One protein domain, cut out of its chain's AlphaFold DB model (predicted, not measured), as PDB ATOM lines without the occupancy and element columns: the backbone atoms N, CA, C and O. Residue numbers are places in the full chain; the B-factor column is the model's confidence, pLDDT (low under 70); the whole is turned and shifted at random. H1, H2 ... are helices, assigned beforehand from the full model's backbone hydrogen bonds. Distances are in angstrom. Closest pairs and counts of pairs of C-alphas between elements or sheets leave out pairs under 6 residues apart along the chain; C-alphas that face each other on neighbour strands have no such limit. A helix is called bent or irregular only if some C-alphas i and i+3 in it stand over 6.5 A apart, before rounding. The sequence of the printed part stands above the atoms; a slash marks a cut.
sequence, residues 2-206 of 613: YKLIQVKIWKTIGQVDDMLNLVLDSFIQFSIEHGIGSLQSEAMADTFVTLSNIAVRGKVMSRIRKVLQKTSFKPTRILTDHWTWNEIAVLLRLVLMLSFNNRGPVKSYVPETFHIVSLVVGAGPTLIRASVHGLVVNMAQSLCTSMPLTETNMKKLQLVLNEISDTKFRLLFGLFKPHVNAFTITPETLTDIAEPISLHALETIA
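Overview. This is residues 2 to 206 of the 613 residues of the protein "Ras GTPase activating protein ira2" of Rhizopus stolonifer (UniProt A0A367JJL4). Four helices, H4 to H7, stand side by side in an up-and-down bundle that makes the core. The helical hairpin of H2 and H3 packs on one side of it, on H5, with H1 beyond the hairpin; H8 packs on H7 on the other side, and the short H9, H10 and H11 sit around the H6 and H7 part. The printed part has 205 residues with eleven named helices, H1 to H11 in chain order, and no named strand; the class is all helix. It is compact and rounded, with a radius of gyration of the C-alphas of 16.9 A and spans of 44 by 44 by 32 A.

Arrangement. Begin with the longest helix, H7, residues 126 to 146; it and H5, residues 85 to 99, are the hubs, touching four helices each. They touch each other closest at the C-alphas of Leu 96 and Leu 135, 5.1 A apart, and run the same way at a shallow tilt of 29 degrees. H6, residues 110 to 120, forms a hairpin with H7, touching its residues 132 to 139 alone; the closest C-alphas are those of Val 117 and Val 132, 6.1 A apart. H4, residues 54 to 70, forms a hairpin with H5, closest at the C-alphas of Ile 64 and Leu 91, 6.1 A apart, and completes the bundle, in which each helix runs against the one before it. H4 and H6 touch at a shallow tilt of 34.9 degrees, only just short of steep, with the C-alphas of Arg 65 and Ile 116 closest at 7.2 A. Look outward from H5 for H3, residues 39 to 51, which touches it at a steep tilt of 46 degrees; the closest C-alphas, of Ala 45 and Leu 94, are 5.6 A apart. H2, residues 17 to 34, makes a hairpin with H3, closest at the C-alphas of Ser 31 and Ser 41, 4.4 A apart. H1, residues 2 to 13, touches residues 47 to 51 of H3 alone, with the C-alphas of Lys 11 and Leu 51 closest at 5.0 A. Look outward from H7 for H8, residues 151 to 165, its hairpin partner at a shallow tilt of 13 degrees; the C-alphas of Ala 140 and Leu 161 are closest, 6.1 A apart. H9, residues 167 to 171, is close to H7 but not clearly touching, with the C-alphas of His 133 and Arg 170 closest at 7.2 A. H10, residues 187 to 191, touches H7, and the C-alphas of Thr 126 and Thr 189 are closest at 4.8 A. H11, residues 199 to 206, only just touches H6, with 3 pairs of C-alphas within 8 A, the closest those of Ser 118 and Ala 206, 6.9 A apart. H1 and H8 are apart. Every O i to N i+4 pair is within hydrogen-bond range in H4 to H11; in H1 it is 5 of 8, in H2 12 of 14 and in H3 7 of 9.

Along the chain. Find C-alpha 126 at (-14.289, -3.829, 46.351); from there H7 runs 29.5 A to C-alpha 146 at (-26.128, -26.267, 31.330). H2 measures 26.5 A, H4 24.3 A, H5 and H8 20.9 A each, and H3 18.7 A. H2 is only just irregular: C-alphas 18 and 21 are 6.8 A apart. H11 ends at C-alpha 206, at (-11.145, -10.281, 27.419).

Size, cuts and confidence. The C-alphas farthest apart, of Lys 74 and Glu 151, are 48.8 A apart. The printed part has no cut. The long links are residues 71 to 84, from H4 to H5, and residues 172 to 186, from H9 to H10. The mean pLDDT of the printed part is 89.4; residues 2 to 3, 7 and 101 to 107 are under 70.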
ATOM      1  N   TYR A   2     -41.650 -14.755  56.131       67.94
ATOM      2  CA  TYR A   2     -40.779 -14.233  55.056       67.94
ATOM      3  C   TYR A   2     -40.599 -15.178  53.846       67.94
ATOM      4  O   TYR A   2     -40.956 -14.820  52.730       67.94
ATOM      5  N   LYS A   3     -40.175 -16.434  54.060       69.56
ATOM      6  CA  LYS A   3     -40.033 -17.436  52.977       69.56
ATOM      7  C   LYS A   3     -41.344 -17.743  52.230       69.56
ATOM      8  O   LYS A   3     -41.312 -18.094  51.057       69.56
ATOM      9  N   LEU A   4     -42.498 -17.611  52.889       70.62
ATOM     10  CA  LEU A   4     -43.811 -17.831  52.266       70.62
ATOM     11  C   LEU A   4     -44.212 -16.644  51.382       70.62
ATOM     12  O   LEU A   4     -44.711 -16.867  50.285       70.62
ATOM     13  N   ILE A   5     -43.937 -15.409  51.820       72.69
ATOM     14  CA  ILE A   5     -44.128 -14.185  51.023       72.69
ATOM     15  C   ILE A   5     -43.253 -14.236  49.762       72.69
ATOM     16  O   ILE A   5     -43.762 -14.068  48.656       72.69
ATOM     17  N   GLN A   6     -41.974 -14.580  49.926       71.44
ATOM     18  CA  GLN A   6     -41.018 -14.808  48.838       71.44
ATOM     19  C   GLN A   6     -41.544 -15.789  47.777       71.44
ATOM     20  O   GLN A   6     -41.578 -15.492  46.586       71.44
ATOM     21  N   VAL A   7     -42.038 -16.953  48.201       68.94
ATOM     22  CA  VAL A   7     -42.436 -18.011  47.257       68.94
ATOM     23  C   VAL A   7     -43.844 -17.825  46.680       68.94
ATOM     24  O   VAL A   7     -44.091 -18.274  45.564       68.94
ATOM     25  N   LYS A   8     -44.790 -17.225  47.415       79.12
ATOM     26  CA  LYS A   8     -46.204 -17.150  46.997       79.12
ATOM     27  C   LYS A   8     -46.598 -15.816  46.376       79.12
ATOM     28  O   LYS A   8     -47.436 -15.813  45.481       79.12
ATOM     29  N   ILE A   9     -46.023 -14.708  46.837       82.44
ATOM     30  CA  ILE A   9     -46.388 -13.369  46.360       82.44
ATOM     31  C   ILE A   9     -45.435 -12.964  45.245       82.44
ATOM     32  O   ILE A   9     -45.861 -12.811  44.103       82.44
ATOM     33  N   TRP A  10     -44.141 -12.886  45.551       84.75
ATOM     34  CA  TRP A  10     -43.150 -12.402  44.597       84.75
ATOM     35  C   TRP A  10     -43.075 -13.301  43.364       84.75
ATOM     36  O   TRP A  10     -43.286 -12.814  42.258       84.75
ATOM     37  N   LYS A  11     -42.944 -14.623  43.519       82.50
ATOM     38  CA  LYS A  11     -42.960 -15.544  42.365       82.50
ATOM     39  C   LYS A  11     -44.167 -15.351  41.428       82.50
ATOM     40  O   LYS A  11     -44.013 -15.479  40.218       82.50
ATOM     41  N   THR A  12     -45.345 -15.045  41.978       84.62
ATOM     42  CA  THR A  12     -46.573 -14.800  41.202       84.62
ATOM     43  C   THR A  12     -46.510 -13.455  40.480       84.62
ATOM     44  O   THR A  12     -46.800 -13.390  39.292       84.62
ATOM     45  N   ILE A  13     -46.051 -12.397  41.158       84.81
ATOM     46  CA  ILE A  13     -45.804 -11.082  40.542       84.81
ATOM     47  C   ILE A  13     -44.796 -11.201  39.393       84.81
ATOM     48  O   ILE A  13     -44.994 -10.604  38.339       84.81
ATOM     49  N   GLY A  14     -43.761 -12.031  39.556       82.25
ATOM     50  CA  GLY A  14     -42.762 -12.305  38.525       82.25
ATOM     51  C   GLY A  14     -43.351 -12.838  37.211       82.25
ATOM     52  O   GLY A  14     -42.735 -12.688  36.160       82.25
ATOM     53  N   GLN A  15     -44.539 -13.451  37.246       84.25
ATOM     54  CA  GLN A  15     -45.224 -13.993  36.067       84.25
ATOM     55  C   GLN A  15     -46.086 -12.955  35.330       84.25
ATOM     56  O   GLN A  15     -46.564 -13.244  34.236       84.25
ATOM     57  N   VAL A  16     -46.281 -11.760  35.897       88.38
ATOM     58  CA  VAL A  16     -47.109 -10.693  35.318       88.38
ATOM     59  C   VAL A  16     -46.208  -9.667  34.630       88.38
ATOM     60  O   VAL A  16     -45.682  -8.766  35.283       88.38
ATOM     61  N   ASP A  17     -46.025  -9.796  33.311       83.94
ATOM     62  CA  ASP A  17     -45.027  -9.010  32.565       83.94
ATOM     63  C   ASP A  17     -45.216  -7.486  32.691       83.94
ATOM     64  O   ASP A  17     -44.230  -6.763  32.877       83.94
ATOM     65  N   ASP A  18     -46.469  -7.019  32.688       86.38
ATOM     66  CA  ASP A  18     -46.837  -5.599  32.793       86.38
ATOM     67  C   ASP A  18     -46.378  -4.960  34.111       86.38
ATOM     68  O   ASP A  18     -46.040  -3.776  34.155       86.38
ATOM     69  N   MET A  19     -46.309  -5.742  35.195       87.25
ATOM     70  CA  MET A  19     -45.863  -5.250  36.501       87.25
ATOM     71  C   MET A  19     -44.342  -5.264  36.660       87.25
ATOM     72  O   MET A  19     -43.816  -4.562  37.523       87.25
ATOM     73  N   LEU A  20     -43.610  -6.023  35.836       87.06
ATOM     74  CA  LEU A  20     -42.172  -6.229  36.034       87.06
ATOM     75  C   LEU A  20     -41.357  -4.940  35.948       87.06
ATOM     76  O   LEU A  20     -40.407  -4.785  36.708       87.06
ATOM     77  N   ASN A  21     -41.714  -4.021  35.046       88.31
ATOM     78  CA  ASN A  21     -41.000  -2.745  34.923       88.31
ATOM     79  C   ASN A  21     -41.197  -1.884  36.173       88.31
ATOM     80  O   ASN A  21     -40.223  -1.377  36.717       88.31
ATOM     81  N   LEU A  22     -42.435  -1.798  36.673       91.06
ATOM     82  CA  LEU A  22     -42.748  -1.043  37.885       91.06
ATOM     83  C   LEU A  22     -42.017  -1.619  39.105       91.06
ATOM     84  O   LEU A  22     -41.436  -0.875  39.893       91.06
ATOM     85  N   VAL A  23     -42.022  -2.948  39.251       90.38
ATOM     86  CA  VAL A  23     -41.308  -3.646  40.332       90.38
ATOM     87  C   VAL A  23     -39.804  -3.409  40.234       90.38
ATOM     88  O   VAL A  23     -39.177  -3.094  41.242       90.38
ATOM     89  N   LEU A  24     -39.228  -3.516  39.033       90.31
ATOM     90  CA  LEU A  24     -37.809  -3.266  38.799       90.31
ATOM     91  C   LEU A  24     -37.424  -1.828  39.167       90.31
ATOM     92  O   LEU A  24     -36.477  -1.642  39.926       90.31
ATOM     93  N   ASP A  25     -38.168  -0.831  38.684       92.50
ATOM     94  CA  ASP A  25     -37.904   0.581  38.982       92.50
ATOM     95  C   ASP A  25     -38.012   0.856  40.491       92.50
ATOM     96  O   ASP A  25     -37.159   1.535  41.059       92.50
ATOM     97  N   SER A  26     -39.001   0.254  41.162       93.31
ATOM     98  CA  SER A  26     -39.213   0.417  42.607       93.31
ATOM     99  C   SER A  26     -38.078  -0.202  43.427       93.31
ATOM    100  O   SER A  26     -37.599   0.407  44.380       93.31
ATOM    101  N   PHE A  27     -37.624  -1.403  43.055       93.19
ATOM    102  CA  PHE A  27     -36.533  -2.099  43.745       93.19
ATOM    103  C   PHE A  27     -35.207  -1.367  43.553       93.19
ATOM    104  O   PHE A  27     -34.471  -1.179  44.516       93.19
ATOM    105  N   ILE A  28     -34.920  -0.923  42.325       94.06
ATOM    106  CA  ILE A  28     -33.708  -0.157  42.022       94.06
ATOM    107  C   ILE A  28     -33.708   1.154  42.808       94.06
ATOM    108  O   ILE A  28     -32.727   1.444  43.486       94.06
ATOM    109  N   GLN A  29     -34.802   1.918  42.758       95.69
ATOM    110  CA  GLN A  29     -34.911   3.193  43.461       95.69
ATOM    111  C   GLN A  29     -34.724   3.015  44.974       95.69
ATOM    112  O   GLN A  29     -33.914   3.712  45.583       95.69
ATOM    113  N   PHE A  30     -35.391   2.022  45.565       96.00
ATOM    114  CA  PHE A  30     -35.269   1.723  46.991       96.00
ATOM    115  C   PHE A  30     -33.840   1.312  47.387       96.00
ATOM    116  O   PHE A  30     -33.331   1.754  48.420       96.00
ATOM    117  N   SER A  31     -33.170   0.500  46.562       95.88
ATOM    118  CA  SER A  31     -31.763   0.128  46.759       95.88
ATOM    119  C   SER A  31     -30.813   1.325  46.643       95.88
ATOM    120  O   SER A  31     -29.853   1.403  47.406       95.88
ATOM    121  N   ILE A  32     -31.072   2.265  45.727       95.62
ATOM    122  CA  ILE A  32     -30.278   3.496  45.585       95.62
ATOM    123  C   ILE A  32     -30.427   4.376  46.833       95.62
ATOM    124  O   ILE A  32     -29.422   4.845  47.361       95.62
ATOM    125  N   GLU A  33     -31.651   4.563  47.333       96.06
ATOM    126  CA  GLU A  33     -31.943   5.406  48.505       96.06
ATOM    127  C   GLU A  33     -31.258   4.922  49.789       96.06
ATOM    128  O   GLU A  33     -30.817   5.734  50.600       96.06
ATOM    129  N   HIS A  34     -31.145   3.604  49.968       94.06
ATOM    130  CA  HIS A  34     -30.525   3.004  51.155       94.06
ATOM    131  C   HIS A  34     -29.029   2.709  50.983       94.06
ATOM    132  O   HIS A  34     -28.358   2.350  51.951       94.06
ATOM    133  N   GLY A  35     -28.503   2.859  49.768       90.75
ATOM    134  CA  GLY A  35     -27.115   2.573  49.435       90.75
ATOM    135  C   GLY A  35     -26.825   1.086  49.222       90.75
ATOM    136  O   GLY A  35     -27.448   0.188  49.802       90.75
ATOM    137  N   ILE A  36     -25.831   0.822  48.377       90.00
ATOM    138  CA  ILE A  36     -25.403  -0.532  48.032       90.00
ATOM    139  C   ILE A  36     -24.749  -1.254  49.217       90.00
ATOM    140  O   ILE A  36     -24.027  -0.652  50.007       90.00
ATOM    141  N   GLY A  37     -25.017  -2.556  49.349       88.12
ATOM    142  CA  GLY A  37     -24.537  -3.380  50.463       88.12
ATOM    143  C   GLY A  37     -25.267  -3.145  51.792       88.12
ATOM    144  O   GLY A  37     -24.976  -3.820  52.776       88.12
ATOM    145  N   SER A  38     -26.240  -2.231  51.848       93.06
ATOM    146  CA  SER A  38     -27.142  -2.119  52.998       93.06
ATOM    147  C   SER A  38     -28.025  -3.364  53.137       93.06
ATOM    148  O   SER A  38     -28.335  -4.040  52.153       93.06
ATOM    149  N   LEU A  39     -28.506  -3.642  54.355       91.75
ATOM    150  CA  LEU A  39     -29.457  -4.736  54.608       91.75
ATOM    151  C   LEU A  39     -30.710  -4.618  53.728       91.75
ATOM    152  O   LEU A  39     -31.251  -5.621  53.274       91.75
ATOM    153  N   GLN A  40     -31.157  -3.389  53.475       93.81
ATOM    154  CA  GLN A  40     -32.306  -3.059  52.642       93.81
ATOM    155  C   GLN A  40     -32.045  -3.399  51.173       93.81
ATOM    156  O   GLN A  40     -32.860  -4.083  50.553       93.81
ATOM    157  N   SER A  41     -30.901  -2.972  50.630       92.38
ATOM    158  CA  SER A  41     -30.534  -3.271  49.246       92.38
ATOM    159  C   SER A  41     -30.306  -4.770  49.029       92.38
ATOM    160  O   SER A  41     -30.741  -5.313  48.015       92.38
ATOM    161  N   GLU A  42     -29.665  -5.458  49.974       92.25
ATOM    162  CA  GLU A  42     -29.449  -6.907  49.887       92.25
ATOM    163  C   GLU A  42     -30.765  -7.684  50.018       92.25
ATOM    164  O   GLU A  42     -31.000  -8.622  49.260       92.25
ATOM    165  N   ALA A  43     -31.693  -7.241  50.876       90.19
ATOM    166  CA  ALA A  43     -33.033  -7.823  50.942       90.19
ATOM    167  C   ALA A  43     -33.804  -7.664  49.620       90.19
ATOM    168  O   ALA A  43     -34.521  -8.587  49.219       90.19
ATOM    169  N   MET A  44     -33.660  -6.530  48.923       91.25
ATOM    170  CA  MET A  44     -34.232  -6.362  47.581       91.25
ATOM    171  C   MET A  44     -33.587  -7.321  46.583       91.25
ATOM    172  O   MET A  44     -34.309  -7.979  45.836       91.25
ATOM    173  N   ALA A  45     -32.258  -7.456  46.602       89.50
ATOM    174  CA  ALA A  45     -31.533  -8.355  45.709       89.50
ATOM    175  C   ALA A  45     -31.923  -9.830  45.920       89.50
ATOM    176  O   ALA A  45     -32.252 -10.519  44.952       89.50
ATOM    177  N   ASP A  46     -32.005 -10.283  47.173       87.44
ATOM    178  CA  ASP A  46     -32.480 -11.622  47.549       87.44
ATOM    179  C   ASP A  46     -33.927 -11.861  47.110       87.44
ATOM    180  O   ASP A  46     -34.272 -12.916  46.573       87.44
ATOM    181  N   THR A  47     -34.791 -10.862  47.307       87.44
ATOM    182  CA  THR A  47     -36.186 -10.922  46.857       87.44
ATOM    183  C   THR A  47     -36.257 -11.048  45.340       87.44
ATOM    184  O   THR A  47     -37.038 -11.842  44.813       87.44
ATOM    185  N   PHE A  48     -35.396 -10.329  44.623       85.50
ATOM    186  CA  PHE A  48     -35.351 -10.330  43.168       85.50
ATOM    187  C   PHE A  48     -34.983 -11.704  42.581       85.50
ATOM    188  O   PHE A  48     -35.493 -12.084  41.525       85.50
ATOM    189  N   VAL A  49     -34.191 -12.518  43.292       86.31
ATOM    190  CA  VAL A  49     -33.912 -13.915  42.904       86.31
ATOM    191  C   VAL A  49     -35.194 -14.750  42.842       86.31
ATOM    192  O   VAL A  49     -35.335 -15.607  41.971       86.31
ATOM    193  N   THR A  50     -36.170 -14.484  43.710       84.62
ATOM    194  CA  THR A  50     -37.442 -15.230  43.732       84.62
ATOM    195  C   THR A  50     -38.385 -14.855  42.589       84.62
ATOM    196  O   THR A  50     -39.206 -15.679  42.177       84.62
ATOM    197  N   LEU A  51     -38.218 -13.646  42.038       83.19
ATOM    198  CA  LEU A  51     -38.892 -13.152  40.832       83.19
ATOM    199  C   LEU A  51     -38.289 -13.719  39.542       83.19
ATOM    200  O   LEU A  51     -38.910 -13.645  38.484       83.19
ATOM    201  N   SER A  52     -37.071 -14.259  39.622       82.38
ATOM    202  CA  SER A  52     -36.234 -14.582  38.471       82.38
ATOM    203  C   SER A  52     -36.909 -15.544  37.490       82.38
ATOM    204  O   SER A  52     -37.201 -16.701  37.797       82.38
ATOM    205  N   ASN A  53     -37.092 -15.069  36.262       82.25
ATOM    206  CA  ASN A  53     -37.441 -15.858  35.088       82.25
ATOM    207  C   ASN A  53     -36.759 -15.255  33.848       82.25
ATOM    208  O   ASN A  53     -35.994 -14.292  33.954       82.25
ATOM    209  N   ILE A  54     -37.016 -15.824  32.670       83.50
ATOM    210  CA  ILE A  54     -36.386 -15.389  31.414       83.50
ATOM    211  C   ILE A  54     -36.677 -13.909  31.123       83.50
ATOM    212  O   ILE A  54     -35.746 -13.175  30.799       83.50
ATOM    213  N   ALA A  55     -37.927 -13.462  31.292       84.62
ATOM    214  CA  ALA A  55     -38.337 -12.082  31.039       84.62
ATOM    215  C   ALA A  55     -37.687 -11.102  32.027       84.62
ATOM    216  O   ALA A  55     -37.119 -10.096  31.610       84.62
ATOM    217  N   VAL A  56     -37.686 -11.430  33.324       86.19
ATOM    218  CA  VAL A  56     -37.050 -10.609  34.370       86.19
ATOM    219  C   VAL A  56     -35.556 -10.436  34.100       86.19
ATOM    220  O   VAL A  56     -35.053  -9.314  34.108       86.19
ATOM    221  N   ARG A  57     -34.844 -11.527  33.789       86.44
ATOM    222  CA  ARG A  57     -33.411 -11.481  33.449       86.44
ATOM    223  C   ARG A  57     -33.159 -10.623  32.211       86.44
ATOM    224  O   ARG A  57     -32.265  -9.782  32.233       86.44
ATOM    225  N   GLY A  58     -33.984 -10.776  31.174       87.69
ATOM    226  CA  GLY A  58     -33.909  -9.965  29.960       87.69
ATOM    227  C   GLY A  58     -34.136  -8.474  30.221       87.69
ATOM    228  O   GLY A  58     -33.386  -7.643  29.707       87.69
ATOM    229  N   LYS A  59     -35.109  -8.121  31.073       89.62
ATOM    230  CA  LYS A  59     -35.392  -6.730  31.466       89.62
ATOM    231  C   LYS A  59     -34.235  -6.115  32.259       89.62
ATOM    232  O   LYS A  59     -33.807  -5.015  31.915       89.62
ATOM    233  N   VAL A  60     -33.656  -6.831  33.231       91.75
ATOM    234  CA  VAL A  60     -32.467  -6.358  33.973       91.75
ATOM    235  C   VAL A  60     -31.268  -6.179  33.043       91.75
ATOM    236  O   VAL A  60     -30.641  -5.121  33.049       91.75
ATOM    237  N   MET A  61     -30.992  -7.169  32.187       91.81
ATOM    238  CA  MET A  61     -29.891  -7.122  31.223       91.81
ATOM    239  C   MET A  61     -30.060  -5.977  30.213       91.81
ATOM    240  O   MET A  61     -29.104  -5.301  29.837       91.81
ATOM    241  N   SER A  62     -31.292  -5.710  29.773       92.75
ATOM    242  CA  SER A  62     -31.581  -4.541  28.943       92.75
ATOM    243  C   SER A  62     -31.420  -3.233  29.713       92.75
ATOM    244  O   SER A  62     -30.965  -2.258  29.112       92.75
ATOM    245  N   ARG A  63     -31.814  -3.174  30.991       94.88
ATOM    246  CA  ARG A  63     -31.733  -1.955  31.802       94.88
ATOM    247  C   ARG A  63     -30.284  -1.548  32.023       94.88
ATOM    248  O   ARG A  63     -29.945  -0.413  31.709       94.88
ATOM    249  N   ILE A  64     -29.424  -2.466  32.462       96.12
ATOM    250  CA  ILE A  64     -28.009  -2.157  32.704       96.12
ATOM    251  C   ILE A  64     -27.287  -1.710  31.431       96.12
ATOM    252  O   ILE A  64     -26.583  -0.708  31.469       96.12
ATOM    253  N   ARG A  65     -27.540  -2.346  30.277       95.38
ATOM    254  CA  ARG A  65     -26.980  -1.888  28.993       95.38
ATOM    255  C   ARG A  65     -27.424  -0.468  28.646       95.38
ATOM    256  O   ARG A  65     -26.592   0.357  28.293       95.38
ATOM    257  N   LYS A  66     -28.716  -0.156  28.801       95.50
ATOM    258  CA  LYS A  66     -29.239   1.201  28.570       95.50
ATOM    259  C   LYS A  66     -28.623   2.223  29.528       95.50
ATOM    260  O   LYS A  66     -28.347   3.342  29.118       95.50
ATOM    261  N   VAL A  67     -28.418   1.868  30.795       96.62
ATOM    262  CA  VAL A  67     -27.814   2.767  31.792       96.62
ATOM    263  C   VAL A  67     -26.321   2.975  31.520       96.62
ATOM    264  O   VAL A  67     -25.849   4.100  31.635       96.62
ATOM    265  N   LEU A  68     -25.596   1.944  31.081       96.62
ATOM    266  CA  LEU A  68     -24.216   2.091  30.613       96.62
ATOM    267  C   LEU A  68     -24.146   2.987  29.374       96.62
ATOM    268  O   LEU A  68     -23.362   3.926  29.363       96.62
ATOM    269  N   GLN A  69     -25.027   2.811  28.387       95.00
ATOM    270  CA  GLN A  69     -25.121   3.728  27.241       95.00
ATOM    271  C   GLN A  69     -25.408   5.174  27.674       95.00
ATOM    272  O   GLN A  69     -24.859   6.108  27.093       95.00
ATOM    273  N   LYS A  70     -26.205   5.380  28.736       95.94
ATOM    274  CA  LYS A  70     -26.480   6.721  29.277       95.94
ATOM    275  C   LYS A  70     -25.232   7.445  29.802       95.94
ATOM    276  O   LYS A  70     -25.277   8.664  29.915       95.94
ATOM    277  N   THR A  71     -24.138   6.737  30.094       96.50
ATOM    278  CA  THR A  71     -22.883   7.353  30.573       96.50
ATOM    279  C   THR A  71     -22.171   8.198  29.515       96.50
ATOM    280  O   THR A  71     -21.354   9.044  29.853       96.50
ATOM    281  N   SER A  72     -22.546   8.046  28.243       95.00
ATOM    282  CA  SER A  72     -22.113   8.939  27.160       95.00
ATOM    283  C   SER A  72     -22.768  10.329  27.214       95.00
ATOM    284  O   SER A  72     -22.291  11.266  26.574       95.00
ATOM    285  N   PHE A  73     -23.859  10.502  27.973       94.38
ATOM    286  CA  PHE A  73     -24.528  11.792  28.135       94.38
ATOM    287  C   PHE A  73     -23.999  12.500  29.380       94.38
ATOM    288  O   PHE A  73     -24.287  12.082  30.499       94.38
ATOM    289  N   LYS A  74     -23.306  13.627  29.179       93.06
ATOM    290  CA  LYS A  74     -22.508  14.314  30.215       93.06
ATOM    291  C   LYS A  74     -21.415  13.389  30.774       93.06
ATOM    292  O   LYS A  74     -21.394  13.127  31.978       93.06
ATOM    293  N   PRO A  75     -20.533  12.886  29.896       93.25
ATOM    294  CA  PRO A  75     -19.571  11.874  30.281       93.25
ATOM    295  C   PRO A  75     -18.572  12.421  31.303       93.25
ATOM    296  O   PRO A  75     -18.167  13.584  31.254       93.25
ATOM    297  N   THR A  76     -18.159  11.550  32.216       94.00
ATOM    298  CA  THR A  76     -17.110  11.793  33.209       94.00
ATOM    299  C   THR A  76     -15.871  10.974  32.852       94.00
ATOM    300  O   THR A  76     -15.957  10.012  32.091       94.00
ATOM    301  N   ARG A  77     -14.700  11.337  33.389       90.62
ATOM    302  CA  ARG A  77     -13.469  10.543  33.197       90.62
ATOM    303  C   ARG A  77     -13.468   9.256  34.016       90.62
ATOM    304  O   ARG A  77     -12.902   8.260  33.595       90.62
ATOM    305  N   ILE A  78     -14.114   9.285  35.177       91.25
ATOM    306  CA  ILE A  78     -14.229   8.144  36.079       91.25
ATOM    307  C   ILE A  78     -15.698   7.734  36.127       91.25
ATOM    308  O   ILE A  78     -16.581   8.570  36.338       91.25
ATOM    309  N   LEU A  79     -15.969   6.442  35.933       94.06
ATOM    310  CA  LEU A  79     -17.332   5.911  35.873       94.06
ATOM    311  C   LEU A  79     -18.110   6.136  37.181       94.06
ATOM    312  O   LEU A  79     -19.316   6.369  37.144       94.06
ATOM    313  N   THR A  80     -17.425   6.097  38.328       94.44
ATOM    314  CA  THR A  80     -18.024   6.277  39.662       94.44
ATOM    315  C   THR A  80     -18.542   7.685  39.919       94.44
ATOM    316  O   THR A  80     -19.429   7.862  40.748       94.44
ATOM    317  N   ASP A  81     -18.017   8.672  39.193       94.81
ATOM    318  CA  ASP A  81     -18.402  10.078  39.336       94.81
ATOM    319  C   ASP A  81     -19.658  10.408  38.519       94.81
ATOM    320  O   ASP A  81     -20.264  11.470  38.675       94.81
ATOM    321  N   HIS A  82     -20.058   9.505  37.621       96.94
ATOM    322  CA  HIS A  82     -21.222   9.702  36.776       96.94
ATOM    323  C   HIS A  82     -22.519   9.574  37.590       96.94
ATOM    324  O   HIS A  82     -22.672   8.686  38.428       96.94
ATOM    325  N   TRP A  83     -23.521  10.403  37.291       96.25
ATOM    326  CA  TRP A  83     -24.795  10.444  38.030       96.25
ATOM    327  C   TRP A  83     -25.595   9.128  37.981       96.25
ATOM    328  O   TRP A  83     -26.438   8.885  38.842       96.25
ATOM    329  N   THR A  84     -25.333   8.263  36.997       96.69
ATOM    330  CA  THR A  84     -25.944   6.923  36.901       96.69
ATOM    331  C   THR A  84     -25.201   5.844  37.687       96.69
ATOM    332  O   THR A  84     -25.671   4.707  37.720       96.69
ATOM    333  N   TRP A  85     -24.052   6.141  38.301       96.44
ATOM    334  CA  TRP A  85     -23.190   5.131  38.923       96.44
ATOM    335  C   TRP A  85     -23.926   4.266  39.950       96.44
ATOM    336  O   TRP A  85     -23.832   3.042  39.899       96.44
ATOM    337  N   ASN A  86     -24.716   4.875  40.837       96.19
ATOM    338  CA  ASN A  86     -25.458   4.130  41.858       96.19
ATOM    339  C   ASN A  86     -26.459   3.140  41.241       96.19
ATOM    340  O   ASN A  86     -26.605   2.022  41.730       96.19
ATOM    341  N   GLU A  87     -27.103   3.516  40.131       97.25
ATOM    342  CA  GLU A  87     -27.983   2.615  39.381       97.25
ATOM    343  C   GLU A  87     -27.187   1.465  38.743       97.25
ATOM    344  O   GLU A  87     -27.606   0.311  38.827       97.25
ATOM    345  N   ILE A  88     -26.012   1.748  38.163       97.56
ATOM    346  CA  ILE A  88     -25.106   0.727  37.607       97.56
ATOM    347  C   ILE A  88     -24.676  -0.255  38.700       97.56
ATOM    348  O   ILE A  88     -24.782  -1.464  38.513       97.56
ATOM    349  N   ALA A  89     -24.239   0.251  39.852       96.62
ATOM    350  CA  ALA A  89     -23.774  -0.534  40.986       96.62
ATOM    351  C   ALA A  89     -24.865  -1.494  41.503       96.62
ATOM    352  O   ALA A  89     -24.620  -2.693  41.664       96.62
ATOM    353  N   VAL A  90     -26.092  -0.993  41.692       96.75
ATOM    354  CA  VAL A  90     -27.248  -1.813  42.091       96.75
ATOM    355  C   VAL A  90     -27.569  -2.858  41.023       96.75
ATOM    356  O   VAL A  90     -27.753  -4.031  41.344       96.75
ATOM    357  N   LEU A  91     -27.592  -2.476  39.745       96.62
ATOM    358  CA  LEU A  91     -27.871  -3.408  38.653       96.62
ATOM    359  C   LEU A  91     -26.808  -4.505  38.535       96.62
ATOM    360  O   LEU A  91     -27.175  -5.660  38.340       96.62
ATOM    361  N   LEU A  92     -25.519  -4.194  38.704       96.38
ATOM    362  CA  LEU A  92     -24.443  -5.193  38.734       96.38
ATOM    363  C   LEU A  92     -24.661  -6.206  39.862       96.38
ATOM    364  O   LEU A  92     -24.532  -7.414  39.646       96.38
ATOM    365  N   ARG A  93     -25.069  -5.727  41.046       94.50
ATOM    366  CA  ARG A  93     -25.415  -6.582  42.185       94.50
ATOM    367  C   ARG A  93     -26.608  -7.491  41.869       94.50
ATOM    368  O   ARG A  93     -26.539  -8.692  42.120       94.50
ATOM    369  N   LEU A  94     -27.667  -6.954  41.257       92.56
ATOM    370  CA  LEU A  94     -28.836  -7.738  40.835       92.56
ATOM    371  C   LEU A  94     -28.481  -8.777  39.764       92.56
ATOM    372  O   LEU A  94     -28.917  -9.923  39.857       92.56
ATOM    373  N   VAL A  95     -27.676  -8.410  38.764       93.06
ATOM    374  CA  VAL A  95     -27.218  -9.330  37.710       93.06
ATOM    375  C   VAL A  95     -26.412 -10.479  38.314       93.06
ATOM    376  O   VAL A  95     -26.658 -11.633  37.959       93.06
ATOM    377  N   LEU A  96     -25.522 -10.200  39.273       93.19
ATOM    378  CA  LEU A  96     -24.827 -11.246  40.022       93.19
ATOM    379  C   LEU A  96     -25.823 -12.174  40.732       93.19
ATOM    380  O   LEU A  96     -25.745 -13.389  40.551       93.19
ATOM    381  N   MET A  97     -26.777 -11.645  41.501       89.88
ATOM    382  CA  MET A  97     -27.735 -12.490  42.228       89.88
ATOM    383  C   MET A  97     -28.572 -13.370  41.290       89.88
ATOM    384  O   MET A  97     -28.850 -14.530  41.589       89.88
ATOM    385  N   LEU A  98     -28.923 -12.850  40.112       87.62
ATOM    386  CA  LEU A  98     -29.677 -13.579  39.091       87.62
ATOM    387  C   LEU A  98     -28.842 -14.601  38.311       87.62
ATOM    388  O   LEU A  98     -29.422 -15.464  37.647       87.62
ATOM    389  N   SER A  99     -27.510 -14.506  38.368       85.56
ATOM    390  CA  SER A  99     -26.601 -15.438  37.694       85.56
ATOM    391  C   SER A  99     -26.505 -16.797  38.398       85.56
ATOM    392  O   SER A  99     -26.164 -17.792  37.760       85.56
ATOM    393  N   PHE A 100     -26.876 -16.879  39.683       71.44
ATOM    394  CA  PHE A 100     -26.926 -18.144  40.416       71.44
ATOM    395  C   PHE A 100     -28.006 -19.075  39.854       71.44
ATOM    396  O   PHE A 100     -29.167 -18.694  39.702       71.44
ATOM    397  N   ASN A 101     -27.641 -20.339  39.598       60.22
ATOM    398  CA  ASN A 101     -28.551 -21.370  39.086       60.22
ATOM    399  C   ASN A 101     -29.300 -20.933  37.812       60.22
ATOM    400  O   ASN A 101     -30.529 -21.048  37.712       60.22
ATOM    401  N   ASN A 102     -28.562 -20.442  36.813       63.03
ATOM    402  CA  ASN A 102     -29.114 -20.090  35.510       63.03
ATOM    403  C   ASN A 102     -29.528 -21.363  34.729       63.03
ATOM    404  O   ASN A 102     -28.855 -21.796  33.812       63.03
ATOM    405  N   ARG A 103     -30.649 -21.996  35.107       55.94
ATOM    406  CA  ARG A 103     -31.220 -23.180  34.422       55.94
ATOM    407  C   ARG A 103     -32.082 -22.827  33.193       55.94
ATOM    408  O   ARG A 103     -32.738 -23.699  32.638       55.94
ATOM    409  N   GLY A 104     -32.154 -21.540  32.834       61.38
ATOM    410  CA  GLY A 104     -32.864 -21.044  31.648       61.38
ATOM    411  C   GLY A 104     -31.961 -21.057  30.407       61.38
ATOM    412  O   GLY A 104     -30.897 -21.672  30.453       61.38
ATOM    413  N   PRO A 105     -32.316 -20.368  29.306       61.75
ATOM    414  CA  PRO A 105     -31.431 -20.230  28.154       61.75
ATOM    415  C   PRO A 105     -30.261 -19.296  28.507       61.75
ATOM    416  O   PRO A 105     -30.251 -18.126  28.132       61.75
ATOM    417  N   VAL A 106     -29.259 -19.822  29.227       61.59
ATOM    418  CA  VAL A 106     -27.965 -19.162  29.515       61.59
ATOM    419  C   VAL A 106     -27.384 -18.560  28.236       61.59
ATOM    420  O   VAL A 106     -26.864 -17.448  28.229       61.59
ATOM    421  N   LYS A 107     -27.611 -19.276  27.132       67.62
ATOM    422  CA  LYS A 107     -27.209 -18.972  25.765       67.62
ATOM    423  C   LYS A 107     -27.503 -17.552  25.281       67.62
ATOM    424  O   LYS A 107     -26.745 -17.030  24.474       67.62
ATOM    425  N   SER A 108     -28.606 -16.948  25.717       75.56
ATOM    426  CA  SER A 108     -29.072 -15.667  25.168       75.56
ATOM    427  C   SER A 108     -28.422 -14.442  25.808       75.56
ATOM    428  O   SER A 108     -28.698 -13.336  25.362       75.56
ATOM    429  N   TYR A 109     -27.614 -14.625  26.858       85.12
ATOM    430  CA  TYR A 109     -27.062 -13.519  27.644       85.12
ATOM    431  C   TYR A 109     -25.536 -13.539  27.763       85.12
ATOM    432  O   TYR A 109     -24.982 -12.634  28.378       85.12
ATOM    433  N   VAL A 110     -24.856 -14.547  27.201       91.75
ATOM    434  CA  VAL A 110     -23.387 -14.654  27.257       91.75
ATOM    435  C   VAL A 110     -22.715 -13.394  26.685       91.75
ATOM    436  O   VAL A 110     -21.945 -12.773  27.422       91.75
ATOM    437  N   PRO A 111     -23.050 -12.932  25.459       95.00
ATOM    438  CA  PRO A 111     -22.421 -11.737  24.891       95.00
ATOM    439  C   PRO A 111     -22.712 -10.472  25.706       95.00
ATOM    440  O   PRO A 111     -21.819  -9.665  25.952       95.00
ATOM    441  N   GLU A 112     -23.955 -10.294  26.160       94.69
ATOM    442  CA  GLU A 112     -24.356  -9.139  26.964       94.69
ATOM    443  C   GLU A 112     -23.638  -9.103  28.318       94.69
ATOM    444  O   GLU A 112     -23.196  -8.034  28.742       94.69
ATOM    445  N   THR A 113     -23.491 -10.249  28.988       94.94
ATOM    446  CA  THR A 113     -22.750 -10.346  30.249       94.94
ATOM    447  C   THR A 113     -21.278 -10.009  30.049       94.94
ATOM    448  O   THR A 113     -20.749  -9.214  30.821       94.94
ATOM    449  N   PHE A 114     -20.623 -10.559  29.024       97.25
ATOM    450  CA  PHE A 114     -19.203 -10.288  28.770       97.25
ATOM    451  C   PHE A 114     -18.963  -8.836  28.374       97.25
ATOM    452  O   PHE A 114     -18.035  -8.215  28.886       97.25
ATOM    453  N   HIS A 115     -19.866  -8.249  27.586       97.62
ATOM    454  CA  HIS A 115     -19.856  -6.819  27.305       97.62
ATOM    455  C   HIS A 115     -19.917  -5.984  28.590       97.62
ATOM    456  O   HIS A 115     -19.030  -5.169  28.824       97.62
ATOM    457  N   ILE A 116     -20.903  -6.222  29.461       97.38
ATOM    458  CA  ILE A 116     -21.038  -5.477  30.723       97.38
ATOM    459  C   ILE A 116     -19.797  -5.642  31.589       97.38
ATOM    460  O   ILE A 116     -19.247  -4.639  32.030       97.38
ATOM    461  N   VAL A 117     -19.361  -6.889  31.813       97.38
ATOM    462  CA  VAL A 117     -18.168  -7.200  32.607       97.38
ATOM    463  C   VAL A 117     -16.997  -6.383  32.089       97.38
ATOM    464  O   VAL A 117     -16.424  -5.629  32.864       97.38
ATOM    465  N   SER A 118     -16.710  -6.464  30.788       97.31
ATOM    466  CA  SER A 118     -15.555  -5.813  30.172       97.31
ATOM    467  C   SER A 118     -15.547  -4.285  30.311       97.31
ATOM    468  O   SER A 118     -14.484  -3.700  30.486       97.31
ATOM    469  N   LEU A 119     -16.719  -3.638  30.323       97.06
ATOM    470  CA  LEU A 119     -16.830  -2.184  30.491       97.06
ATOM    471  C   LEU A 119     -16.686  -1.714  31.944       97.06
ATOM    472  O   LEU A 119     -16.373  -0.549  32.169       97.06
ATOM    473  N   VAL A 120     -16.956  -2.581  32.928       95.88
ATOM    474  CA  VAL A 120     -16.985  -2.203  34.354       95.88
ATOM    475  C   VAL A 120     -15.920  -2.899  35.205       95.88
ATOM    476  O   VAL A 120     -15.931  -2.753  36.430       95.88
ATOM    477  N   VAL A 121     -15.005  -3.664  34.598       94.75
ATOM    478  CA  VAL A 121     -13.890  -4.280  35.333       94.75
ATOM    479  C   VAL A 121     -13.108  -3.192  36.068       94.75
ATOM    480  O   VAL A 121     -12.790  -2.145  35.511       94.75
ATOM    481  N   GLY A 122     -12.809  -3.438  37.344       91.62
ATOM    482  CA  GLY A 122     -12.024  -2.516  38.160       91.62
ATOM    483  C   GLY A 122     -12.792  -1.284  38.649       91.62
ATOM    484  O   GLY A 122     -12.262  -0.547  39.473       91.62
ATOM    485  N   ALA A 123     -14.033  -1.063  38.206       92.94
ATOM    486  CA  ALA A 123     -14.802   0.113  38.592       92.94
ATOM    487  C   ALA A 123     -15.387  -0.013  40.007       92.94
ATOM    488  O   ALA A 123     -15.981  -1.030  40.377       92.94
ATOM    489  N   GLY A 124     -15.303   1.076  40.772       93.00
ATOM    490  CA  GLY A 124     -15.986   1.197  42.055       93.00
ATOM    491  C   GLY A 124     -15.328   0.451  43.213       93.00
ATOM    492  O   GLY A 124     -14.188  -0.005  43.103       93.00
ATOM    493  N   PRO A 125     -16.040   0.337  44.347       93.25
ATOM    494  CA  PRO A 125     -15.501  -0.259  45.558       93.25
ATOM    495  C   PRO A 125     -15.360  -1.781  45.441       93.25
ATOM    496  O   PRO A 125     -15.954  -2.416  44.563       93.25
ATOM    497  N   THR A 126     -14.603  -2.387  46.356       93.56
ATOM    498  CA  THR A 126     -14.289  -3.829  46.351       93.56
ATOM    499  C   THR A 126     -15.524  -4.721  46.249       93.56
ATOM    500  O   THR A 126     -15.476  -5.732  45.551       93.56
ATOM    501  N   LEU A 127     -16.653  -4.340  46.856       94.31
ATOM    502  CA  LEU A 127     -17.918  -5.069  46.724       94.31
ATOM    503  C   LEU A 127     -18.388  -5.183  45.262       94.31
ATOM    504  O   LEU A 127     -18.848  -6.247  44.838       94.31
ATOM    505  N   ILE A 128     -18.266  -4.105  44.482       95.19
ATOM    506  CA  ILE A 128     -18.648  -4.096  43.064       95.19
ATOM    507  C   ILE A 128     -17.657  -4.895  42.239       95.19
ATOM    508  O   ILE A 128     -18.077  -5.781  41.497       95.19
ATOM    509  N   ARG A 129     -16.355  -4.672  42.429       95.00
ATOM    510  CA  ARG A 129     -15.314  -5.432  41.722       95.00
ATOM    511  C   ARG A 129     -15.444  -6.939  41.972       95.00
ATOM    512  O   ARG A 129     -15.393  -7.735  41.035       95.00
ATOM    513  N   ALA A 130     -15.725  -7.331  43.215       94.88
ATOM    514  CA  ALA A 130     -15.987  -8.718  43.582       94.88
ATOM    515  C   ALA A 130     -17.293  -9.237  42.970       94.88
ATOM    516  O   ALA A 130     -17.366 -10.406  42.600       94.88
ATOM    517  N   SER A 131     -18.310  -8.381  42.821       95.62
ATOM    518  CA  SER A 131     -19.558  -8.750  42.150       95.62
ATOM    519  C   SER A 131     -19.366  -9.011  40.655       95.62
ATOM    520  O   SER A 131     -19.921  -9.976  40.134       95.62
ATOM    521  N   VAL A 132     -18.545  -8.202  39.978       96.38
ATOM    522  CA  VAL A 132     -18.179  -8.394  38.565       96.38
ATOM    523  C   VAL A 132     -17.370  -9.683  38.386       96.38
ATOM    524  O   VAL A 132     -17.705 -10.491  37.522       96.38
ATOM    525  N   HIS A 133     -16.367  -9.933  39.236       96.12
ATOM    526  CA  HIS A 133     -15.614 -11.197  39.228       96.12
ATOM    527  C   HIS A 133     -16.526 -12.411  39.477       96.12
ATOM    528  O   HIS A 133     -16.520 -13.369  38.704       96.12
ATOM    529  N   GLY A 134     -17.382 -12.342  40.501       95.00
ATOM    530  CA  GLY A 134     -18.340 -13.400  40.823       95.00
ATOM    531  C   GLY A 134     -19.329 -13.683  39.689       95.00
ATOM    532  O   GLY A 134     -19.706 -14.834  39.479       95.00
ATOM    533  N   LEU A 135     -19.711 -12.661  38.916       94.69
ATOM    534  CA  LEU A 135     -20.565 -12.819  37.740       94.69
ATOM    535  C   LEU A 135     -19.870 -13.645  36.649       94.69
ATOM    536  O   LEU A 135     -20.511 -14.510  36.052       94.69
ATOM    537  N   VAL A 136     -18.570 -13.426  36.421       95.31
ATOM    538  CA  VAL A 136     -17.773 -14.219  35.470       95.31
ATOM    539  C   VAL A 136     -17.683 -15.676  35.922       95.31
ATOM    540  O   VAL A 136     -17.989 -16.574  35.136       95.31
ATOM    541  N   VAL A 137     -17.352 -15.915  37.196       94.50
ATOM    542  CA  VAL A 137     -17.293 -17.269  37.780       94.50
ATOM    543  C   VAL A 137     -18.638 -17.984  37.628       94.50
ATOM    544  O   VAL A 137     -18.697 -19.114  37.143       94.50
ATOM    545  N   ASN A 138     -19.738 -17.319  37.986       92.56
ATOM    546  CA  ASN A 138     -21.080 -17.889  37.888       92.56
ATOM    547  C   ASN A 138     -21.497 -18.167  36.441       92.56
ATOM    548  O   ASN A 138     -22.180 -19.166  36.189       92.56
ATOM    549  N   MET A 139     -21.108 -17.308  35.495       91.44
ATOM    550  CA  MET A 139     -21.379 -17.521  34.077       91.44
ATOM    551  C   MET A 139     -20.615 -18.743  33.559       91.44
ATOM    552  O   MET A 139     -21.242 -19.653  33.021       91.44
ATOM    553  N   ALA A 140     -19.302 -18.821  33.797       92.12
ATOM    554  CA  ALA A 140     -18.483 -19.969  33.405       92.12
ATOM    555  C   ALA A 140     -19.000 -21.282  34.027       92.12
ATOM    556  O   ALA A 140     -19.212 -22.266  33.320       92.12
ATOM    557  N   GLN A 141     -19.330 -21.281  35.323       91.31
ATOM    558  CA  GLN A 141     -19.908 -22.442  36.009       91.31
ATOM    559  C   GLN A 141     -21.284 -22.843  35.449       91.31
ATOM    560  O   GLN A 141     -21.592 -24.032  35.305       91.31
ATOM    561  N   SER A 142     -22.133 -21.866  35.123       89.94
ATOM    562  CA  SER A 142     -23.434 -22.135  34.498       89.94
ATOM    563  C   SER A 142     -23.252 -22.762  33.119       89.94
ATOM    564  O   SER A 142     -23.955 -23.710  32.780       89.94
ATOM    565  N   LEU A 143     -22.282 -22.288  32.339       90.00
ATOM    566  CA  LEU A 143     -21.958 -22.838  31.026       90.00
ATOM    567  C   LEU A 143     -21.414 -24.274  31.124       90.00
ATOM    568  O   LEU A 143     -21.876 -25.131  30.375       90.00
ATOM    569  N   CYS A 144     -20.562 -24.578  32.113       88.38
ATOM    570  CA  CYS A 144     -20.097 -25.945  32.399       88.38
ATOM    571  C   CYS A 144     -21.238 -26.937  32.666       88.38
ATOM    572  O   CYS A 144     -21.111 -28.120  32.364       88.38
ATOM    573  N   THR A 145     -22.328 -26.478  33.285       86.62
ATOM    574  CA  THR A 145     -23.385 -27.359  33.814       86.62
ATOM    575  C   THR A 145     -24.653 -27.403  32.965       86.62
ATOM    576  O   THR A 145     -25.441 -28.336  33.109       86.62
ATOM    577  N   SER A 146     -24.878 -26.414  32.095       83.75
ATOM    578  CA  SER A 146     -26.128 -26.267  31.330       83.75
ATOM    579  C   SER A 146     -25.990 -26.517  29.827       83.75
ATOM    580  O   SER A 146     -27.003 -26.688  29.145       83.75
ATOM    581  N   MET A 147     -24.766 -26.530  29.296       83.94
ATOM    582  CA  MET A 147     -24.525 -26.612  27.858       83.94
ATOM    583  C   MET A 147     -24.228 -28.052  27.414       83.94
ATOM    584  O   MET A 147     -23.501 -28.768  28.102       83.94
ATOM    585  N   PRO A 148     -24.754 -28.497  26.256       86.38
ATOM    586  CA  PRO A 148     -24.424 -29.801  25.688       86.38
ATOM    587  C   PRO A 148     -23.039 -29.741  25.023       86.38
ATOM    588  O   PRO A 148     -22.931 -29.549  23.815       86.38
ATOM    589  N   LEU A 149     -21.982 -29.830  25.831       88.31
ATOM    590  CA  LEU A 149     -20.589 -29.717  25.388       88.31
ATOM    591  C   LEU A 149     -19.966 -31.085  25.105       88.31
ATOM    592  O   LEU A 149     -20.355 -32.097  25.686       88.31
ATOM    593  N   THR A 150     -18.941 -31.098  24.255       90.62
ATOM    594  CA  THR A 150     -18.051 -32.255  24.099       90.62
ATOM    595  C   THR A 150     -17.204 -32.448  25.361       90.62
ATOM    596  O   THR A 150     -16.924 -31.483  26.075       90.62
ATOM    597  N   GLU A 151     -16.736 -33.671  25.636       91.44
ATOM    598  CA  GLU A 151     -15.867 -33.930  26.800       91.44
ATOM    599  C   GLU A 151     -14.588 -33.080  26.775       91.44
ATOM    600  O   GLU A 151     -14.136 -32.592  27.812       91.44
ATOM    601  N   THR A 152     -14.021 -32.862  25.586       93.81
ATOM    602  CA  THR A 152     -12.828 -32.031  25.394       93.81
ATOM    603  C   THR A 152     -13.093 -30.581  25.779       93.81
ATOM    604  O   THR A 152     -12.350 -30.017  26.583       93.81
ATOM    605  N   ASN A 153     -14.164 -29.981  25.252       92.69
ATOM    606  CA  ASN A 153     -14.511 -28.597  25.565       92.69
ATOM    607  C   ASN A 153     -14.928 -28.437  27.028       92.69
ATOM    608  O   ASN A 153     -14.567 -27.445  27.652       92.69
ATOM    609  N   MET A 154     -15.604 -29.432  27.607       93.75
ATOM    610  CA  MET A 154     -15.945 -29.439  29.029       93.75
ATOM    611  C   MET A 154     -14.691 -29.409  29.913       93.75
ATOM    612  O   MET A 154     -14.627 -28.605  30.839       93.75
ATOM    613  N   LYS A 155     -13.671 -30.229  29.614       94.88
ATOM    614  CA  LYS A 155     -12.394 -30.214  30.350       94.88
ATOM    615  C   LYS A 155     -11.667 -28.877  30.205       94.88
ATOM    616  O   LYS A 155     -11.210 -28.333  31.205       94.88
ATOM    617  N   LYS A 156     -11.590 -28.326  28.987       96.25
ATOM    618  CA  LYS A 156     -10.985 -27.003  28.746       96.25
ATOM    619  C   LYS A 156     -11.706 -25.905  29.529       96.25
ATOM    620  O   LYS A 156     -11.064 -25.141  30.237       96.25
ATOM    621  N   LEU A 157     -13.037 -25.882  29.488       94.88
ATOM    622  CA  LEU A 157     -13.839 -24.898  30.211       94.88
ATOM    623  C   LEU A 157     -13.698 -25.029  31.738       94.88
ATOM    624  O   LEU A 157     -13.672 -24.022  32.437       94.88
ATOM    625  N   GLN A 158     -13.546 -26.250  32.265       95.38
ATOM    626  CA  GLN A 158     -13.234 -26.472  33.683       95.38
ATOM    627  C   GLN A 158     -11.845 -25.949  34.073       95.38
ATOM    628  O   GLN A 158     -11.693 -25.406  35.165       95.38
ATOM    629  N   LEU A 159     -10.839 -26.078  33.199       96.69
ATOM    630  CA  LEU A 159      -9.514 -25.491  33.430       96.69
ATOM    631  C   LEU A 159      -9.590 -23.962  33.475       96.69
ATOM    632  O   LEU A 159      -9.107 -23.369  34.435       96.69
ATOM    633  N   VAL A 160     -10.281 -23.349  32.510       96.75
ATOM    634  CA  VAL A 160     -10.507 -21.895  32.481       96.75
ATOM    635  C   VAL A 160     -11.278 -21.433  33.723       96.75
ATOM    636  O   VAL A 160     -10.936 -20.429  34.337       96.75
ATOM    637  N   LEU A 161     -12.288 -22.185  34.172       96.06
ATOM    638  CA  LEU A 161     -13.007 -21.879  35.413       96.06
ATOM    639  C   LEU A 161     -12.090 -21.914  36.649       96.06
ATOM    640  O   LEU A 161     -12.223 -21.061  37.534       96.06
ATOM    641  N   ASN A 162     -11.180 -22.890  36.727       95.94
ATOM    642  CA  ASN A 162     -10.206 -22.977  37.815       95.94
ATOM    643  C   ASN A 162      -9.246 -21.782  37.793       95.94
ATOM    644  O   ASN A 162      -8.971 -21.214  38.846       95.94
ATOM    645  N   GLU A 163      -8.796 -21.368  36.607       95.88
ATOM    646  CA  GLU A 163      -7.961 -20.178  36.421       95.88
ATOM    647  C   GLU A 163      -8.687 -18.904  36.869       95.88
ATOM    648  O   GLU A 163      -8.166 -18.167  37.705       95.88
ATOM    649  N   ILE A 164      -9.924 -18.684  36.407       95.25
ATOM    650  CA  ILE A 164     -10.740 -17.516  36.782       95.25
ATOM    651  C   ILE A 164     -10.946 -17.437  38.303       95.25
ATOM    652  O   ILE A 164     -11.072 -16.351  38.879       95.25
ATOM    653  N   SER A 165     -11.003 -18.594  38.964       92.94
ATOM    654  CA  SER A 165     -11.204 -18.706  40.410       92.94
ATOM    655  C   SER A 165      -9.917 -18.514  41.225       92.94
ATOM    656  O   SER A 165     -10.005 -18.314  42.440       92.94
ATOM    657  N   ASP A 166      -8.741 -18.556  40.592       92.00
ATOM    658  CA  ASP A 166      -7.454 -18.419  41.269       92.00
ATOM    659  C   ASP A 166      -7.195 -16.986  41.764       92.00
ATOM    660  O   ASP A 166      -7.714 -15.984  41.263       92.00
ATOM    661  N   THR A 167      -6.334 -16.882  42.774       90.44
ATOM    662  CA  THR A 167      -5.924 -15.616  43.383       90.44
ATOM    663  C   THR A 167      -5.263 -14.692  42.364       90.44
ATOM    664  O   THR A 167      -5.534 -13.496  42.397       90.44
ATOM    665  N   LYS A 168      -4.452 -15.214  41.430       92.56
ATOM    666  CA  LYS A 168      -3.793 -14.384  40.408       92.56
ATOM    667  C   LYS A 168      -4.798 -13.706  39.482       92.56
ATOM    668  O   LYS A 168      -4.691 -12.507  39.246       92.56
ATOM    669  N   PHE A 169      -5.808 -14.439  39.016       93.94
ATOM    670  CA  PHE A 169      -6.825 -13.890  38.120       93.94
ATOM    671  C   PHE A 169      -7.699 -12.843  38.817       93.94
ATOM    672  O   PHE A 169      -8.059 -11.824  38.233       93.94
ATOM    673  N   ARG A 170      -7.973 -13.025  40.115       93.75
ATOM    674  CA  ARG A 170      -8.684 -12.032  40.936       93.75
ATOM    675  C   ARG A 170      -7.964 -10.681  41.011       93.75
ATOM    676  O   ARG A 170      -8.637  -9.652  41.084       93.75
ATOM    677  N   LEU A 171      -6.630 -10.656  40.938       93.12
ATOM    678  CA  LEU A 171      -5.861  -9.404  40.900       93.12
ATOM    679  C   LEU A 171      -6.187  -8.565  39.659       93.12
ATOM    680  O   LEU A 171      -6.213  -7.343  39.759       93.12
ATOM    681  N   LEU A 172      -6.532  -9.200  38.530       94.56
ATOM    682  CA  LEU A 172      -6.939  -8.501  37.303       94.56
ATOM    683  C   LEU A 172      -8.236  -7.693  37.488       94.56
ATOM    684  O   LEU A 172      -8.476  -6.730  36.771       94.56
ATOM    685  N   PHE A 173      -9.054  -8.049  38.487       93.94
ATOM    686  CA  PHE A 173     -10.272  -7.326  38.871       93.94
ATOM    687  C   PHE A 173     -10.026  -6.301  39.994       93.94
ATOM    688  O   PHE A 173     -10.981  -5.723  40.511       93.94
ATOM    689  N   GLY A 174      -8.777  -6.085  40.424       92.50
ATOM    690  CA  GLY A 174      -8.446  -5.207  41.551       92.50
ATOM    691  C   GLY A 174      -8.854  -5.783  42.915       92.50
ATOM    692  O   GLY A 174      -9.251  -5.036  43.817       92.50
ATOM    693  N   LEU A 175      -8.832  -7.114  43.064       91.94
ATOM    694  CA  LEU A 175      -9.159  -7.823  44.308       91.94
ATOM    695  C   LEU A 175      -7.886  -8.300  45.020       91.94
ATOM    696  O   LEU A 175      -7.522  -9.471  44.956       91.94
ATOM    697  N   PHE A 176      -7.223  -7.382  45.723       86.75
ATOM    698  CA  PHE A 176      -5.934  -7.638  46.383       86.75
ATOM    699  C   PHE A 176      -6.047  -8.366  47.729       86.75
ATOM    700  O   PHE A 176      -5.093  -9.001  48.178       86.75
ATOM    701  N   LYS A 177      -7.202  -8.274  48.399       82.75
ATOM    702  CA  LYS A 177      -7.396  -8.873  49.725       82.75
ATOM    703  C   LYS A 177      -7.756 -10.363  49.607       82.75
ATOM    704  O   LYS A 177      -8.759 -10.696  48.960       82.75
ATOM    705  N   PRO A 178      -7.010 -11.269  50.269       72.38
ATOM    706  CA  PRO A 178      -7.347 -12.687  50.280       72.38
ATOM    707  C   PRO A 178      -8.720 -12.899  50.938       72.38
ATOM    708  O   PRO A 178      -9.103 -12.191  51.865       72.38
ATOM    709  N   HIS A 179      -9.483 -13.870  50.434       73.44
ATOM    710  CA  HIS A 179     -10.806 -14.282  50.943       73.44
ATOM    711  C   HIS A 179     -11.980 -13.282  50.845       73.44
ATOM    712  O   HIS A 179     -13.106 -13.683  51.132       73.44
ATOM    713  N   VAL A 180     -11.792 -12.045  50.364       81.44
ATOM    714  CA  VAL A 180     -12.914 -11.107  50.132       81.44
ATOM    715  C   VAL A 180     -13.697 -11.499  48.880       81.44
ATOM    716  O   VAL A 180     -13.177 -11.407  47.772       81.44
ATOM    717  N   ASN A 181     -14.947 -11.931  49.032       86.25
ATOM    718  CA  ASN A 181     -15.816 -12.287  47.908       86.25
ATOM    719  C   ASN A 181     -17.012 -11.329  47.793       86.25
ATOM    720  O   ASN A 181     -17.193 -10.436  48.617       86.25
ATOM    721  N   ALA A 182     -17.854 -11.534  46.778       86.88
ATOM    722  CA  ALA A 182     -19.018 -10.689  46.508       86.88
ATOM    723  C   ALA A 182     -20.094 -10.687  47.616       86.88
ATOM    724  O   ALA A 182     -21.090  -9.982  47.491       86.88
ATOM    725  N   PHE A 183     -19.946 -11.495  48.666       89.44
ATOM    726  CA  PHE A 183     -20.854 -11.578  49.816       89.44
ATOM    727  C   PHE A 183     -20.208 -11.110  51.120       89.44
ATOM    728  O   PHE A 183     -20.865 -11.062  52.157       89.44
ATOM    729  N   THR A 184     -18.925 -10.752  51.087       89.12
ATOM    730  CA  THR A 184     -18.225 -10.158  52.222       89.12
ATOM    731  C   THR A 184     -18.521  -8.661  52.255       89.12
ATOM    732  O   THR A 184     -17.805  -7.878  51.642       89.12
ATOM    733  N   ILE A 185     -19.586  -8.262  52.954       90.56
ATOM    734  CA  ILE A 185     -19.975  -6.851  53.085       90.56
ATOM    735  C   ILE A 185     -19.442  -6.301  54.408       90.56
ATOM    736  O   ILE A 185     -19.948  -6.609  55.486       90.56
ATOM    737  N   THR A 186     -18.412  -5.471  54.315       89.50
ATOM    738  CA  THR A 186     -17.832  -4.712  55.430       89.50
ATOM    739  C   THR A 186     -17.689  -3.238  55.045       89.50
ATOM    740  O   THR A 186     -17.651  -2.929  53.849       89.50
ATOM    741  N   PRO A 187     -17.558  -2.310  56.014       86.88
ATOM    742  CA  PRO A 187     -17.331  -0.895  55.715       86.88
ATOM    743  C   PRO A 187     -16.160  -0.670  54.751       86.88
ATOM    744  O   PRO A 187     -16.279   0.124  53.826       86.88
ATOM    745  N   GLU A 188     -15.077  -1.439  54.898       86.38
ATOM    746  CA  GLU A 188     -13.926  -1.387  53.992       86.38
ATOM    747  C   GLU A 188     -14.307  -1.758  52.557       86.38
ATOM    748  O   GLU A 188     -13.948  -1.062  51.619       86.38
ATOM    749  N   THR A 189     -15.075  -2.832  52.353       88.56
ATOM    750  CA  THR A 189     -15.445  -3.272  50.994       88.56
ATOM    751  C   THR A 189     -16.376  -2.311  50.257       88.56
ATOM    752  O   THR A 189     -16.523  -2.435  49.041       88.56
ATOM    753  N   LEU A 190     -16.996  -1.372  50.977       88.56
ATOM    754  CA  LEU A 190     -17.912  -0.365  50.440       88.56
ATOM    755  C   LEU A 190     -17.210   0.948  50.078       88.56
ATOM    756  O   LEU A 190     -17.726   1.688  49.246       88.56
ATOM    757  N   THR A 191     -16.053   1.232  50.679       85.62
ATOM    758  CA  THR A 191     -15.321   2.498  50.505       85.62
ATOM    759  C   THR A 191     -13.951   2.340  49.850       85.62
ATOM    760  O   THR A 191     -13.353   3.339  49.468       85.62
ATOM    761  N   ASP A 192     -13.452   1.110  49.703       83.62
ATOM    762  CA  ASP A 192     -12.141   0.802  49.126       83.62
ATOM    763  C   ASP A 192     -12.081   1.102  47.618       83.62
ATOM    764  O   ASP A 192     -12.460   0.277  46.774       83.62
ATOM    765  N   ILE A 193     -11.607   2.305  47.294       74.88
ATOM    766  CA  ILE A 193     -11.307   2.754  45.935       74.88
ATOM    767  C   ILE A 193      -9.919   2.216  45.574       74.88
ATOM    768  O   ILE A 193      -8.910   2.711  46.072       74.88
ATOM    769  N   ALA A 194      -9.877   1.195  44.718       73.12
ATOM    770  CA  ALA A 194      -8.618   0.706  44.170       73.12
ATOM    771  C   ALA A 194      -8.102   1.632  43.068       73.12
ATOM    772  O   ALA A 194      -8.876   2.343  42.419       73.12
ATOM    773  N   GLU A 195      -6.794   1.564  42.826       74.88
ATOM    774  CA  GLU A 195      -6.201   2.123  41.618       74.88
ATOM    775  C   GLU A 195      -6.868   1.526  40.366       74.88
ATOM    776  O   GLU A 195      -7.271   0.353  40.379       74.88
ATOM    777  N   PRO A 196      -7.000   2.312  39.280       79.38
ATOM    778  CA  PRO A 196      -7.489   1.804  38.009       79.38
ATOM    779  C   PRO A 196      -6.684   0.580  37.568       79.38
ATOM    780  O   PRO A 196      -5.454   0.575  37.627       79.38
ATOM    781  N   ILE A 197      -7.375  -0.461  37.107       87.31
ATOM    782  CA  ILE A 197      -6.704  -1.631  36.539       87.31
ATOM    783  C   ILE A 197      -5.991  -1.255  35.234       87.31
ATOM    784  O   ILE A 197      -6.443  -0.381  34.494       87.31
ATOM    785  N   SER A 198      -4.884  -1.932  34.928       91.56
ATOM    786  CA  SER A 198      -4.182  -1.711  33.663       91.56
ATOM    787  C   SER A 198      -5.004  -2.220  32.473       91.56
ATOM    788  O   SER A 198      -5.730  -3.211  32.573       91.56
ATOM    789  N   LEU A 199      -4.850  -1.583  31.308       94.75
ATOM    790  CA  LEU A 199      -5.500  -2.036  30.072       94.75
ATOM    791  C   LEU A 199      -5.043  -3.444  29.654       94.75
ATOM    792  O   LEU A 199      -5.839  -4.210  29.122       94.75
ATOM    793  N   HIS A 200      -3.805  -3.832  29.977       95.19
ATOM    794  CA  HIS A 200      -3.326  -5.204  29.786       95.19
ATOM    795  C   HIS A 200      -4.056  -6.220  30.674       95.19
ATOM    796  O   HIS A 200      -4.316  -7.336  30.233       95.19
ATOM    797  N   ALA A 201      -4.436  -5.857  31.906       96.12
ATOM    798  CA  ALA A 201      -5.256  -6.740  32.735       96.12
ATOM    799  C   ALA A 201      -6.633  -6.976  32.097       96.12
ATOM    800  O   ALA A 201      -7.125  -8.105  32.095       96.12
ATOM    801  N   LEU A 202      -7.227  -5.932  31.506       97.19
ATOM    802  CA  LEU A 202      -8.467  -6.058  30.743       97.19
ATOM    803  C   LEU A 202      -8.287  -6.911  29.481       97.19
ATOM    804  O   LEU A 202      -9.151  -7.734  29.199       97.19
ATOM    805  N   GLU A 203      -7.188  -6.747  28.744       97.56
ATOM    806  CA  GLU A 203      -6.868  -7.583  27.581       97.56
ATOM    807  C   GLU A 203      -6.791  -9.068  27.969       97.56
ATOM    808  O   GLU A 203      -7.421  -9.906  27.323       97.56
ATOM    809  N   THR A 204      -6.112  -9.402  29.072       97.81
ATOM    810  CA  THR A 204      -6.087 -10.772  29.608       97.81
ATOM    811  C   THR A 204      -7.495 -11.268  29.929       97.81
ATOM    812  O   THR A 204      -7.877 -12.343  29.476       97.81
ATOM    813  N   ILE A 205      -8.309 -10.473  30.638       98.00
ATOM    814  CA  ILE A 205      -9.698 -10.841  30.948       98.00
ATOM    815  C   ILE A 205     -10.507 -11.068  29.665       98.00
ATOM    816  O   ILE A 205     -11.223 -12.060  29.572       98.00
ATOM    817  N   ALA A 206     -10.406 -10.180  28.675       97.75
ATOM    818  CA  ALA A 206     -11.145 -10.281  27.419       97.75
ATOM    819  C   ALA A 206     -10.777 -11.554  26.640       97.75
ATOM    820  O   ALA A 206     -11.675 -12.250  26.167       97.75
TER     821      ALA A 206